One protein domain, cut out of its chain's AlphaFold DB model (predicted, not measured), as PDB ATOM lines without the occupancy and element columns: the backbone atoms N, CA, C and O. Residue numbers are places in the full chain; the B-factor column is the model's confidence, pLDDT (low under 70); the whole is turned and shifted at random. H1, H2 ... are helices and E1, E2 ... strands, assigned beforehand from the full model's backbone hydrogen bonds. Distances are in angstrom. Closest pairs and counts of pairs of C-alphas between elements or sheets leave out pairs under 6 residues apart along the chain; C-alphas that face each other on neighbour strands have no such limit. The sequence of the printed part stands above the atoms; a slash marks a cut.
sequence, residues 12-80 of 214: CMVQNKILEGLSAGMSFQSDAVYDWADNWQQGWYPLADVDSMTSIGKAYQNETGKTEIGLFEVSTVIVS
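Overview. This is residues 12 to 80 of the 214 residues of an uncharacterized protein of marine sediment metagenome (UniProt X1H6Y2). Two small lobes stand at the two ends of a loose frame and are joined by two stretches with no named element, residues 29 to 46 and 71 to 76. One lobe holds the helix H1 beside E1 of the short strand pair E1 and E4; the other holds the strand pair E2 and E3, with the helix H2 in the chain between those two strands. The printed part has 69 residues with two named helices and four named strands, in the order H1, E1, E2, H2, E3, E4, which make two antiparallel sheets of two strands, E1 - E4 and E2 - E3. The class is mixed, helices and strands, with under half of the residues in named elements. The whole is loose, with a radius of gyration of the C-alphas of 14.3 A, and only just flat, with spans of 36 by 29 by 16 A.

Along the chain. H1 is residues 12 to 21, 14.1 A from first to last C-alpha, and begins at C-alpha 12 at (16.404, -50.175, -24.305). E1 is residues 26 to 28 and E2 is residues 47 to 49. H2 is residues 55 to 64, 14.3 A long, with C-alpha 55 at (-0.333, -48.030, -47.886). E3 is residues 68 to 70. E4 is residues 77 to 79 and ends at C-alpha 79 at (16.996, -39.049, -32.505).

Arrangement. H1 and E1 have 8 pairs of C-alphas within 8 A, the closest being those of Cys 12 and Phe 28, 5.3 A apart. E1 and E4 are antiparallel neighbours at 150 degrees, with N 27 and O 78 within hydrogen-bond range at 3.0 A and N 78 and O 27 at 2.9 A. H1 is apart from E4. E2 and E3 are antiparallel neighbours at 151 degrees; C-alphas 48 and 69 face each other at 5.3 A, and N 48 and O 69 are within hydrogen-bond range at 2.9 A. Between the two ends, H1 and H2 are apart, and so are E1 and E3, and E2 and E4. In H2 every O i to N i+4 pair is within hydrogen-bond range; in H1 4 of 6 are.

Size, cuts and confidence. The two C-alphas farthest apart are those of Met 13 and Asn 62, at 36.1 A, while the first and last printed C-alphas, of Cys 12 and Ser 80, are 12.9 A apart. The printed part has no cut. The link from E1 to E2, with 18 residues, is long; the link from E3 to E4, with 6, is short, and the links H1 to E1, E2 to H2 and H2 to E3 are tight. The mean pLDDT of the printed part is 89.2, and no printed residue is under 70.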
ATOM      1  N   CYS A  12      15.906 -51.185 -23.380       85.44
ATOM      2  CA  CYS A  12      16.404 -50.175 -24.305       85.44
ATOM      3  C   CYS A  12      17.889 -50.390 -24.644       85.44
ATOM      4  O   CYS A  12      18.285 -50.214 -25.792       85.44
ATOM      5  N   MET A  13      18.727 -50.856 -23.706       83.94
ATOM      6  CA  MET A  13      20.155 -51.083 -23.966       83.94
ATOM      7  C   MET A  13      20.403 -52.214 -24.967       83.94
ATOM      8  O   MET A  13      21.362 -52.155 -25.736       83.94
ATOM      9  N   VAL A  14      19.576 -53.261 -24.956       84.69
ATOM     10  CA  VAL A  14      19.710 -54.387 -25.893       84.69
ATOM     11  C   VAL A  14      19.178 -53.990 -27.265       84.69
ATOM     12  O   VAL A  14      19.855 -54.199 -28.270       84.69
ATOM     13  N   GLN A  15      18.000 -53.371 -27.310       85.50
ATOM     14  CA  GLN A  15      17.374 -52.942 -28.560       85.50
ATOM     15  C   GLN A  15      18.181 -51.857 -29.264       85.50
ATOM     16  O   GLN A  15      18.343 -51.918 -30.481       85.50
ATOM     17  N   ASN A  16      18.762 -50.918 -28.516       86.38
ATOM     18  CA  ASN A  16      19.573 -49.856 -29.098       86.38
ATOM     19  C   ASN A  16      20.804 -50.406 -29.828       86.38
ATOM     20  O   ASN A  16      21.179 -49.828 -30.838       86.38
ATOM     21  N   LYS A  17      21.364 -51.561 -29.432       82.00
ATOM     22  CA  LYS A  17      22.437 -52.229 -30.202       82.00
ATOM     23  C   LYS A  17      21.954 -52.724 -31.566       82.00
ATOM     24  O   LYS A  17      22.694 -52.684 -32.544       82.00
ATOM     25  N   ILE A  18      20.712 -53.201 -31.637       84.25
ATOM     26  CA  ILE A  18      20.096 -53.646 -32.891       84.25
ATOM     27  C   ILE A  18      19.795 -52.430 -33.770       84.25
ATOM     28  O   ILE A  18      20.178 -52.417 -34.937       84.25
ATOM     29  N   LEU A  19      19.167 -51.389 -33.210       83.75
ATOM     30  CA  LEU A  19      18.893 -50.135 -33.920       83.75
ATOM     31  C   LEU A  19      20.178 -49.471 -34.430       83.75
ATOM     32  O   LEU A  19      20.196 -48.949 -35.547       83.75
ATOM     33  N   GLU A  20      21.256 -49.538 -33.645       76.56
ATOM     34  CA  GLU A  20      22.594 -49.091 -34.026       76.56
ATOM     35  C   GLU A  20      23.113 -49.876 -35.237       76.56
ATOM     36  O   GLU A  20      23.476 -49.274 -36.247       76.56
ATOM     37  N   GLY A  21      23.057 -51.212 -35.199       71.00
ATOM     38  CA  GLY A  21      23.444 -52.060 -36.332       71.00
ATOM     39  C   GLY A  21      22.604 -51.837 -37.597       71.00
ATOM     40  O   GLY A  21      23.110 -51.993 -38.707       71.00
ATOM     41  N   LEU A  22      21.341 -51.427 -37.445       79.50
ATOM     42  CA  LEU A  22      20.437 -51.096 -38.551       79.50
ATOM     43  C   LEU A  22      20.559 -49.643 -39.031       79.50
ATOM     44  O   LEU A  22      19.901 -49.277 -40.003       79.50
ATOM     45  N   SER A  23      21.377 -48.811 -38.376       72.88
ATOM     46  CA  SER A  23      21.460 -47.369 -38.654       72.88
ATOM     47  C   SER A  23      20.083 -46.685 -38.632       72.88
ATOM     48  O   SER A  23      19.791 -45.828 -39.464       72.88
ATOM     49  N   ALA A  24      19.228 -47.054 -37.671       80.50
ATOM     50  CA  ALA A  24      17.834 -46.600 -37.608       80.50
ATOM     51  C   ALA A  24      17.671 -45.090 -37.325       80.50
ATOM     52  O   ALA A  24      16.570 -44.560 -37.442       80.50
ATOM     53  N   GLY A  25      18.745 -44.393 -36.932       80.81
ATOM     54  CA  GLY A  25      18.721 -42.955 -36.630       80.81
ATOM     55  C   GLY A  25      17.946 -42.595 -35.358       80.81
ATOM     56  O   GLY A  25      17.637 -41.427 -35.135       80.81
ATOM     57  N   MET A  26      17.630 -43.584 -34.522       86.81
ATOM     58  CA  MET A  26      16.889 -43.411 -33.276       86.81
ATOM     59  C   MET A  26      17.317 -44.419 -32.210       86.81
ATOM     60  O   MET A  26      17.921 -45.455 -32.507       86.81
ATOM     61  N   SER A  27      17.005 -44.110 -30.958       87.88
ATOM     62  CA  SER A  27      17.229 -44.985 -29.810       87.88
ATOM     63  C   SER A  27      16.100 -44.836 -28.803       87.88
ATOM     64  O   SER A  27      15.578 -43.740 -28.600       87.88
ATOM     65  N   PHE A  28      15.741 -45.945 -28.169       89.12
ATOM     66  CA  PHE A  28      14.792 -45.978 -27.067       89.12
ATOM     67  C   PHE A  28      15.414 -45.382 -25.805       89.12
ATOM     68  O   PHE A  28      16.589 -45.638 -25.503       89.12
ATOM     69  N   GLN A  29      14.622 -44.611 -25.063       87.69
ATOM     70  CA  GLN A  29      14.971 -44.155 -23.720       87.69
ATOM     71  C   GLN A  29      14.644 -45.240 -22.677       87.69
ATOM     72  O   GLN A  29      13.848 -46.143 -22.919       87.69
ATOM     73  N   SER A  30      15.284 -45.163 -21.506       88.75
ATOM     74  CA  SER A  30      14.953 -46.000 -20.340       88.75
ATOM     75  C   SER A  30      13.734 -45.401 -19.629       88.75
ATOM     76  O   SER A  30      13.848 -44.745 -18.594       88.75
ATOM     77  N   ASP A  31      12.567 -45.521 -20.260       87.44
ATOM     78  CA  ASP A  31      11.303 -44.998 -19.746       87.44
ATOM     79  C   ASP A  31      10.084 -45.804 -20.220       87.44
ATOM     80  O   ASP A  31      10.216 -46.838 -20.882       87.44
ATOM     81  N   ALA A  32       8.907 -45.322 -19.816       87.94
ATOM     82  CA  ALA A  32       7.589 -45.874 -20.084       87.94
ATOM     83  C   ALA A  32       6.619 -44.740 -20.441       87.94
ATOM     84  O   ALA A  32       6.525 -43.751 -19.706       87.94
ATOM     85  N   VAL A  33       5.889 -44.891 -21.545       88.56
ATOM     86  CA  VAL A  33       4.852 -43.942 -21.967       88.56
ATOM     87  C   VAL A  33       3.490 -44.445 -21.510       88.56
ATOM     88  O   VAL A  33       3.038 -45.512 -21.922       88.56
ATOM     89  N   TYR A  34       2.824 -43.646 -20.676       90.00
ATOM     90  CA  TYR A  34       1.467 -43.900 -20.196       90.00
ATOM     91  C   TYR A  34       0.505 -42.839 -20.712       90.00
ATOM     92  O   TYR A  34       0.818 -41.648 -20.686       90.00
ATOM     93  N   ASP A  35      -0.687 -43.277 -21.099       89.69
ATOM     94  CA  ASP A  35      -1.794 -42.421 -21.495       89.69
ATOM     95  C   ASP A  35      -3.059 -42.833 -20.738       89.69
ATOM     96  O   ASP A  35      -3.636 -43.887 -20.973       89.69
ATOM     97  N   TRP A  36      -3.503 -42.014 -19.789       92.38
ATOM     98  CA  TRP A  36      -4.705 -42.306 -18.999       92.38
ATOM     99  C   TRP A  36      -6.005 -41.869 -19.684       92.38
ATOM    100  O   TRP A  36      -7.079 -42.188 -19.172       92.38
ATOM    101  N   ALA A  37      -5.919 -41.155 -20.809       91.75
ATOM    102  CA  ALA A  37      -7.059 -40.652 -21.563       91.75
ATOM    103  C   ALA A  37      -7.344 -41.530 -22.789       91.75
ATOM    104  O   ALA A  37      -8.435 -42.095 -22.873       91.75
ATOM    105  N   ASP A  38      -6.354 -41.708 -23.666       90.25
ATOM    106  CA  ASP A  38      -6.463 -42.477 -24.910       90.25
ATOM    107  C   ASP A  38      -5.678 -43.788 -24.796       90.25
ATOM    108  O   ASP A  38      -4.519 -43.917 -25.197       90.25
ATOM    109  N   ASN A  39      -6.321 -44.795 -24.201       90.94
ATOM    110  CA  ASN A  39      -5.724 -46.111 -23.993       90.94
ATOM    111  C   ASN A  39      -6.652 -47.279 -24.288       90.94
ATOM    112  O   ASN A  39      -7.881 -47.212 -24.208       90.94
ATOM    113  N   TRP A  40      -6.019 -48.412 -24.562       86.56
ATOM    114  CA  TRP A  40      -6.691 -49.680 -24.693       86.56
ATOM    115  C   TRP A  40      -6.777 -50.371 -23.333       86.56
ATOM    116  O   TRP A  40      -5.859 -51.062 -22.911       86.56
ATOM    117  N   GLN A  41      -7.922 -50.240 -22.665       85.81
ATOM    118  CA  GLN A  41      -8.261 -50.867 -21.373       85.81
ATOM    119  C   GLN A  41      -7.555 -50.281 -20.143       85.81
ATOM    120  O   GLN A  41      -8.215 -50.135 -19.113       85.81
ATOM    121  N   GLN A  42      -6.247 -50.011 -20.201       86.62
ATOM    122  CA  GLN A  42      -5.460 -49.514 -19.065       86.62
ATOM    123  C   GLN A  42      -4.432 -48.470 -19.497       86.62
ATOM    124  O   GLN A  42      -3.916 -48.534 -20.608       86.62
ATOM    125  N   GLY A  43      -4.071 -47.556 -18.588       83.62
ATOM    126  CA  GLY A  43      -3.241 -46.383 -18.895       83.62
ATOM    127  C   GLY A  43      -1.821 -46.665 -19.400       83.62
ATOM    128  O   GLY A  43      -1.142 -45.757 -19.860       83.62
ATOM    129  N   TRP A  44      -1.356 -47.912 -19.343       83.81
ATOM    130  CA  TRP A  44      -0.068 -48.348 -19.893       83.81
ATOM    131  C   TRP A  44      -0.181 -49.023 -21.271       83.81
ATOM    132  O   TRP A  44       0.782 -49.630 -21.740       83.81
ATOM    133  N   TYR A  45      -1.340 -48.903 -21.926       88.81
ATOM    134  CA  TYR A  45      -1.574 -49.330 -23.306       88.81
ATOM    135  C   TYR A  45      -2.047 -48.156 -24.173       88.81
ATOM    136  O   TYR A  45      -3.238 -48.090 -24.490       88.81
ATOM    137  N   PRO A  46      -1.166 -47.207 -24.538       91.38
ATOM    138  CA  PRO A  46      -1.565 -46.054 -25.341       91.38
ATOM    139  C   PRO A  46      -2.234 -46.477 -26.653       91.38
ATOM    140  O   PRO A  46      -1.802 -47.441 -27.292       91.38
ATOM    141  N   LEU A  47      -3.283 -45.767 -27.061       93.62
ATOM    142  CA  LEU A  47      -3.851 -45.893 -28.400       93.62
ATOM    143  C   LEU A  47      -3.128 -44.940 -29.350       93.62
ATOM    144  O   LEU A  47      -2.800 -43.812 -28.996       93.62
ATOM    145  N   ALA A  48      -2.877 -45.406 -30.568       91.38
ATOM    146  CA  ALA A  48      -2.355 -44.582 -31.644       91.38
ATOM    147  C   ALA A  48      -3.274 -44.658 -32.858       91.38
ATOM    148  O   ALA A  48      -3.752 -45.735 -33.230       91.38
ATOM    149  N   ASP A  49      -3.466 -43.515 -33.505       94.94
ATOM    150  CA  ASP A  49      -4.190 -43.433 -34.763       94.94
ATOM    151  C   ASP A  49      -3.422 -44.138 -35.883       94.94
ATOM    152  O   ASP A  49      -2.203 -44.016 -36.038       94.94
ATOM    153  N   VAL A  50      -4.160 -44.855 -36.721       95.06
ATOM    154  CA  VAL A  50      -3.644 -45.448 -37.948       95.06
ATOM    155  C   VAL A  50      -3.836 -44.455 -39.086       95.06
ATOM    156  O   VAL A  50      -4.961 -44.170 -39.503       95.06
ATOM    157  N   ASP A  51      -2.728 -43.980 -39.659       95.75
ATOM    158  CA  ASP A  51      -2.773 -43.139 -40.853       95.75
ATOM    159  C   ASP A  51      -3.196 -43.953 -42.091       95.75
ATOM    160  O   ASP A  51      -2.379 -44.555 -42.801       95.75
ATOM    161  N   SER A  52      -4.502 -43.945 -42.363       95.12
ATOM    162  CA  SER A  52      -5.136 -44.612 -43.509       95.12
ATOM    163  C   SER A  52      -4.750 -44.034 -44.878       95.12
ATOM    164  O   SER A  52      -5.058 -44.647 -45.906       95.12
ATOM    165  N   MET A  53      -4.042 -42.899 -44.928       96.69
ATOM    166  CA  MET A  53      -3.494 -42.352 -46.174       96.69
ATOM    167  C   MET A  53      -2.226 -43.089 -46.617       96.69
ATOM    168  O   MET A  53      -1.860 -43.040 -47.794       96.69
ATOM    169  N   THR A  54      -1.569 -43.811 -45.706       96.31
ATOM    170  CA  THR A  54      -0.425 -44.670 -46.029       96.31
ATOM    171  C   THR A  54      -0.877 -46.031 -46.561       96.31
ATOM    172  O   THR A  54      -1.955 -46.531 -46.235       96.31
ATOM    173  N   SER A  55      -0.036 -46.686 -47.369       97.19
ATOM    174  CA  SER A  55      -0.333 -48.030 -47.886       97.19
ATOM    175  C   SER A  55      -0.503 -49.061 -46.766       97.19
ATOM    176  O   SER A  55      -1.396 -49.906 -46.846       97.19
ATOM    177  N   ILE A  56       0.314 -48.968 -45.712       96.75
ATOM    178  CA  ILE A  56       0.252 -49.869 -44.559       96.75
ATOM    179  C   ILE A  56      -0.982 -49.604 -43.694       96.75
ATOM    180  O   ILE A  56      -1.677 -50.551 -43.332       96.75
ATOM    181  N   GLY A  57      -1.322 -48.336 -43.439       96.75
ATOM    182  CA  GLY A  57      -2.510 -47.988 -42.661       96.75
ATOM    183  C   GLY A  57      -3.804 -48.351 -43.384       96.75
ATOM    184  O   GLY A  57      -4.709 -48.924 -42.781       96.75
ATOM    185  N   LYS A  58      -3.869 -48.138 -44.704       97.81
ATOM    186  CA  LYS A  58      -5.008 -48.582 -45.519       97.81
ATOM    187  C   LYS A  58      -5.172 -50.103 -45.512       97.81
ATOM    188  O   LYS A  58      -6.294 -50.595 -45.424       97.81
ATOM    189  N   ALA A  59      -4.074 -50.854 -45.610       97.75
ATOM    190  CA  ALA A  59      -4.116 -52.313 -45.530       97.75
ATOM    191  C   ALA A  59      -4.624 -52.785 -44.158       97.75
ATOM    192  O   ALA A  59      -5.511 -53.634 -44.101       97.75
ATOM    193  N   TYR A  60      -4.132 -52.182 -43.073       97.12
ATOM    194  CA  TYR A  60      -4.606 -52.457 -41.716       97.12
ATOM    195  C   TYR A  60      -6.107 -52.181 -41.560       97.12
ATOM    196  O   TYR A  60      -6.840 -53.030 -41.049       97.12
ATOM    197  N   GLN A  61      -6.580 -51.024 -42.032       97.69
ATOM    198  CA  GLN A  61      -7.992 -50.652 -41.951       97.69
ATOM    199  C   GLN A  61      -8.878 -51.602 -42.765       97.69
ATOM    200  O   GLN A  61      -9.934 -52.003 -42.286       97.69
ATOM    201  N   ASN A  62      -8.455 -51.998 -43.967       97.56
ATOM    202  CA  ASN A  62      -9.209 -52.939 -44.797       97.56
ATOM    203  C   ASN A  62      -9.336 -54.324 -44.146       97.56
ATOM    204  O   ASN A  62     -10.387 -54.948 -44.260       97.56
ATOM    205  N   GLU A  63      -8.278 -54.796 -43.483       97.94
ATOM    206  CA  GLU A  63      -8.248 -56.118 -42.847       97.94
ATOM    207  C   GLU A  63      -9.035 -56.142 -41.530       97.94
ATOM    208  O   GLU A  63      -9.751 -57.095 -41.231       97.94
ATOM    209  N   THR A  64      -8.905 -55.090 -40.721       96.44
ATOM    210  CA  THR A  64      -9.411 -55.089 -39.339       96.44
ATOM    211  C   THR A  64     -10.692 -54.281 -39.150       96.44
ATOM    212  O   THR A  64     -11.372 -54.441 -38.136       96.44
ATOM    213  N   GLY A  65     -11.006 -53.381 -40.086       96.88
ATOM    214  CA  GLY A  65     -12.059 -52.376 -39.954       96.88
ATOM    215  C   GLY A  65     -11.740 -51.247 -38.966       96.88
ATOM    216  O   GLY A  65     -12.612 -50.423 -38.703       96.88
ATOM    217  N   LYS A  66     -10.528 -51.203 -38.396       95.00
ATOM    218  CA  LYS A  66     -10.142 -50.255 -37.340       95.00
ATOM    219  C   LYS A  66      -9.263 -49.126 -37.867       95.00
ATOM    220  O   LYS A  66      -8.517 -49.298 -38.828       95.00
ATOM    221  N   THR A  67      -9.333 -47.983 -37.192       95.31
ATOM    222  CA  THR A  67      -8.512 -46.783 -37.447       95.31
ATOM    223  C   THR A  67      -7.543 -46.476 -36.314       95.31
ATOM    224  O   THR A  67      -6.861 -45.465 -36.364       95.31
ATOM    225  N   GLU A  68      -7.469 -47.342 -35.309       94.75
ATOM    226  CA  GLU A  68      -6.645 -47.173 -34.116       94.75
ATOM    227  C   GLU A  68      -5.953 -48.496 -33.791       94.75
ATOM    228  O   GLU A  68      -6.510 -49.579 -34.027       94.75
ATOM    229  N   ILE A  69      -4.755 -48.410 -33.219       92.25
ATOM    230  CA  ILE A  69      -3.973 -49.547 -32.743       92.25
ATOM    231  C   ILE A  69      -3.563 -49.333 -31.285       92.25
ATOM    232  O   ILE A  69      -3.108 -48.261 -30.902       92.25
ATOM    233  N   GLY A  70      -3.723 -50.373 -30.463       90.44
ATOM    234  CA  GLY A  70      -3.197 -50.389 -29.101       90.44
ATOM    235  C   GLY A  70      -1.705 -50.691 -29.116       90.44
ATOM    236  O   GLY A  70      -1.282 -51.698 -29.689       90.44
ATOM    237  N   LEU A  71      -0.922 -49.830 -28.480       89.06
ATOM    238  CA  LEU A  71       0.505 -50.007 -28.278       89.06
ATOM    239  C   LEU A  71       0.749 -50.652 -26.913       89.06
ATOM    240  O   LEU A  71       0.066 -50.356 -25.936       89.06
ATOM    241  N   PHE A  72       1.714 -51.564 -26.849       85.69
ATOM    242  CA  PHE A  72       2.030 -52.320 -25.642       85.69
ATOM    243  C   PHE A  72       3.431 -51.953 -25.171       85.69
ATOM    244  O   PHE A  72       4.372 -52.098 -25.943       85.69
ATOM    245  N   GLU A  73       3.550 -51.486 -23.922       84.19
ATOM    246  CA  GLU A  73       4.834 -51.237 -23.253       84.19
ATOM    247  C   GLU A  73       5.814 -50.419 -24.114       84.19
ATOM    248  O   GLU A  73       6.905 -50.872 -24.452       84.19
ATOM    249  N   VAL A  74       5.422 -49.200 -24.481       87.31
ATOM    250  CA  VAL A  74       6.226 -48.312 -25.331       87.31
ATOM    251  C   VAL A  74       7.156 -47.404 -24.522       87.31
ATOM    252  O   VAL A  74       6.757 -46.820 -23.517       87.31
ATOM    253  N   SER A  75       8.389 -47.244 -25.004       88.25
ATOM    254  CA  SER A  75       9.325 -46.204 -24.554       88.25
ATOM    255  C   SER A  75       9.286 -45.002 -25.489       88.25
ATOM    256  O   SER A  75       8.925 -45.119 -26.666       88.25
ATOM    257  N   THR A  76       9.712 -43.847 -24.992       88.06
ATOM    258  CA  THR A  76      10.006 -42.715 -25.865       88.06
ATOM    259  C   THR A  76      11.241 -43.013 -26.720       88.06
ATOM    260  O   THR A  76      12.100 -43.840 -26.386       88.06
ATOM    261  N   VAL A  77      11.322 -42.337 -27.865       89.69
ATOM    262  CA  VAL A  77      12.462 -42.409 -28.777       89.69
ATOM    263  C   VAL A  77      13.141 -41.054 -28.860       89.69
ATOM    264  O   VAL A  77      12.485 -40.017 -28.956       89.69
ATOM    265  N   ILE A  78      14.466 -41.071 -28.890       86.88
ATOM    266  CA  ILE A  78      15.278 -39.909 -29.246       86.88
ATOM    267  C   ILE A  78      15.912 -40.127 -30.606       86.88
ATOM    268  O   ILE A  78      16.213 -41.257 -30.997       86.88
ATOM    269  N   VAL A  79      16.149 -39.026 -31.315       84.31
ATOM    270  CA  VAL A  79      16.996 -39.049 -32.505       84.31
ATOM    271  C   VAL A  79      18.395 -39.450 -32.066       84.31
ATOM    272  O   VAL A  79      19.007 -38.791 -31.222       84.31
ATOM    273  N   SER A  80      18.901 -40.527 -32.654       81.06
ATOM    274  CA  SER A  80      20.278 -40.930 -32.427       81.06
ATOM    275  C   SER A  80      21.181 -40.124 -33.333       81.06
ATOM    276  O   SER A  80      20.873 -39.953 -34.519       81.06
TER     277      SER A  80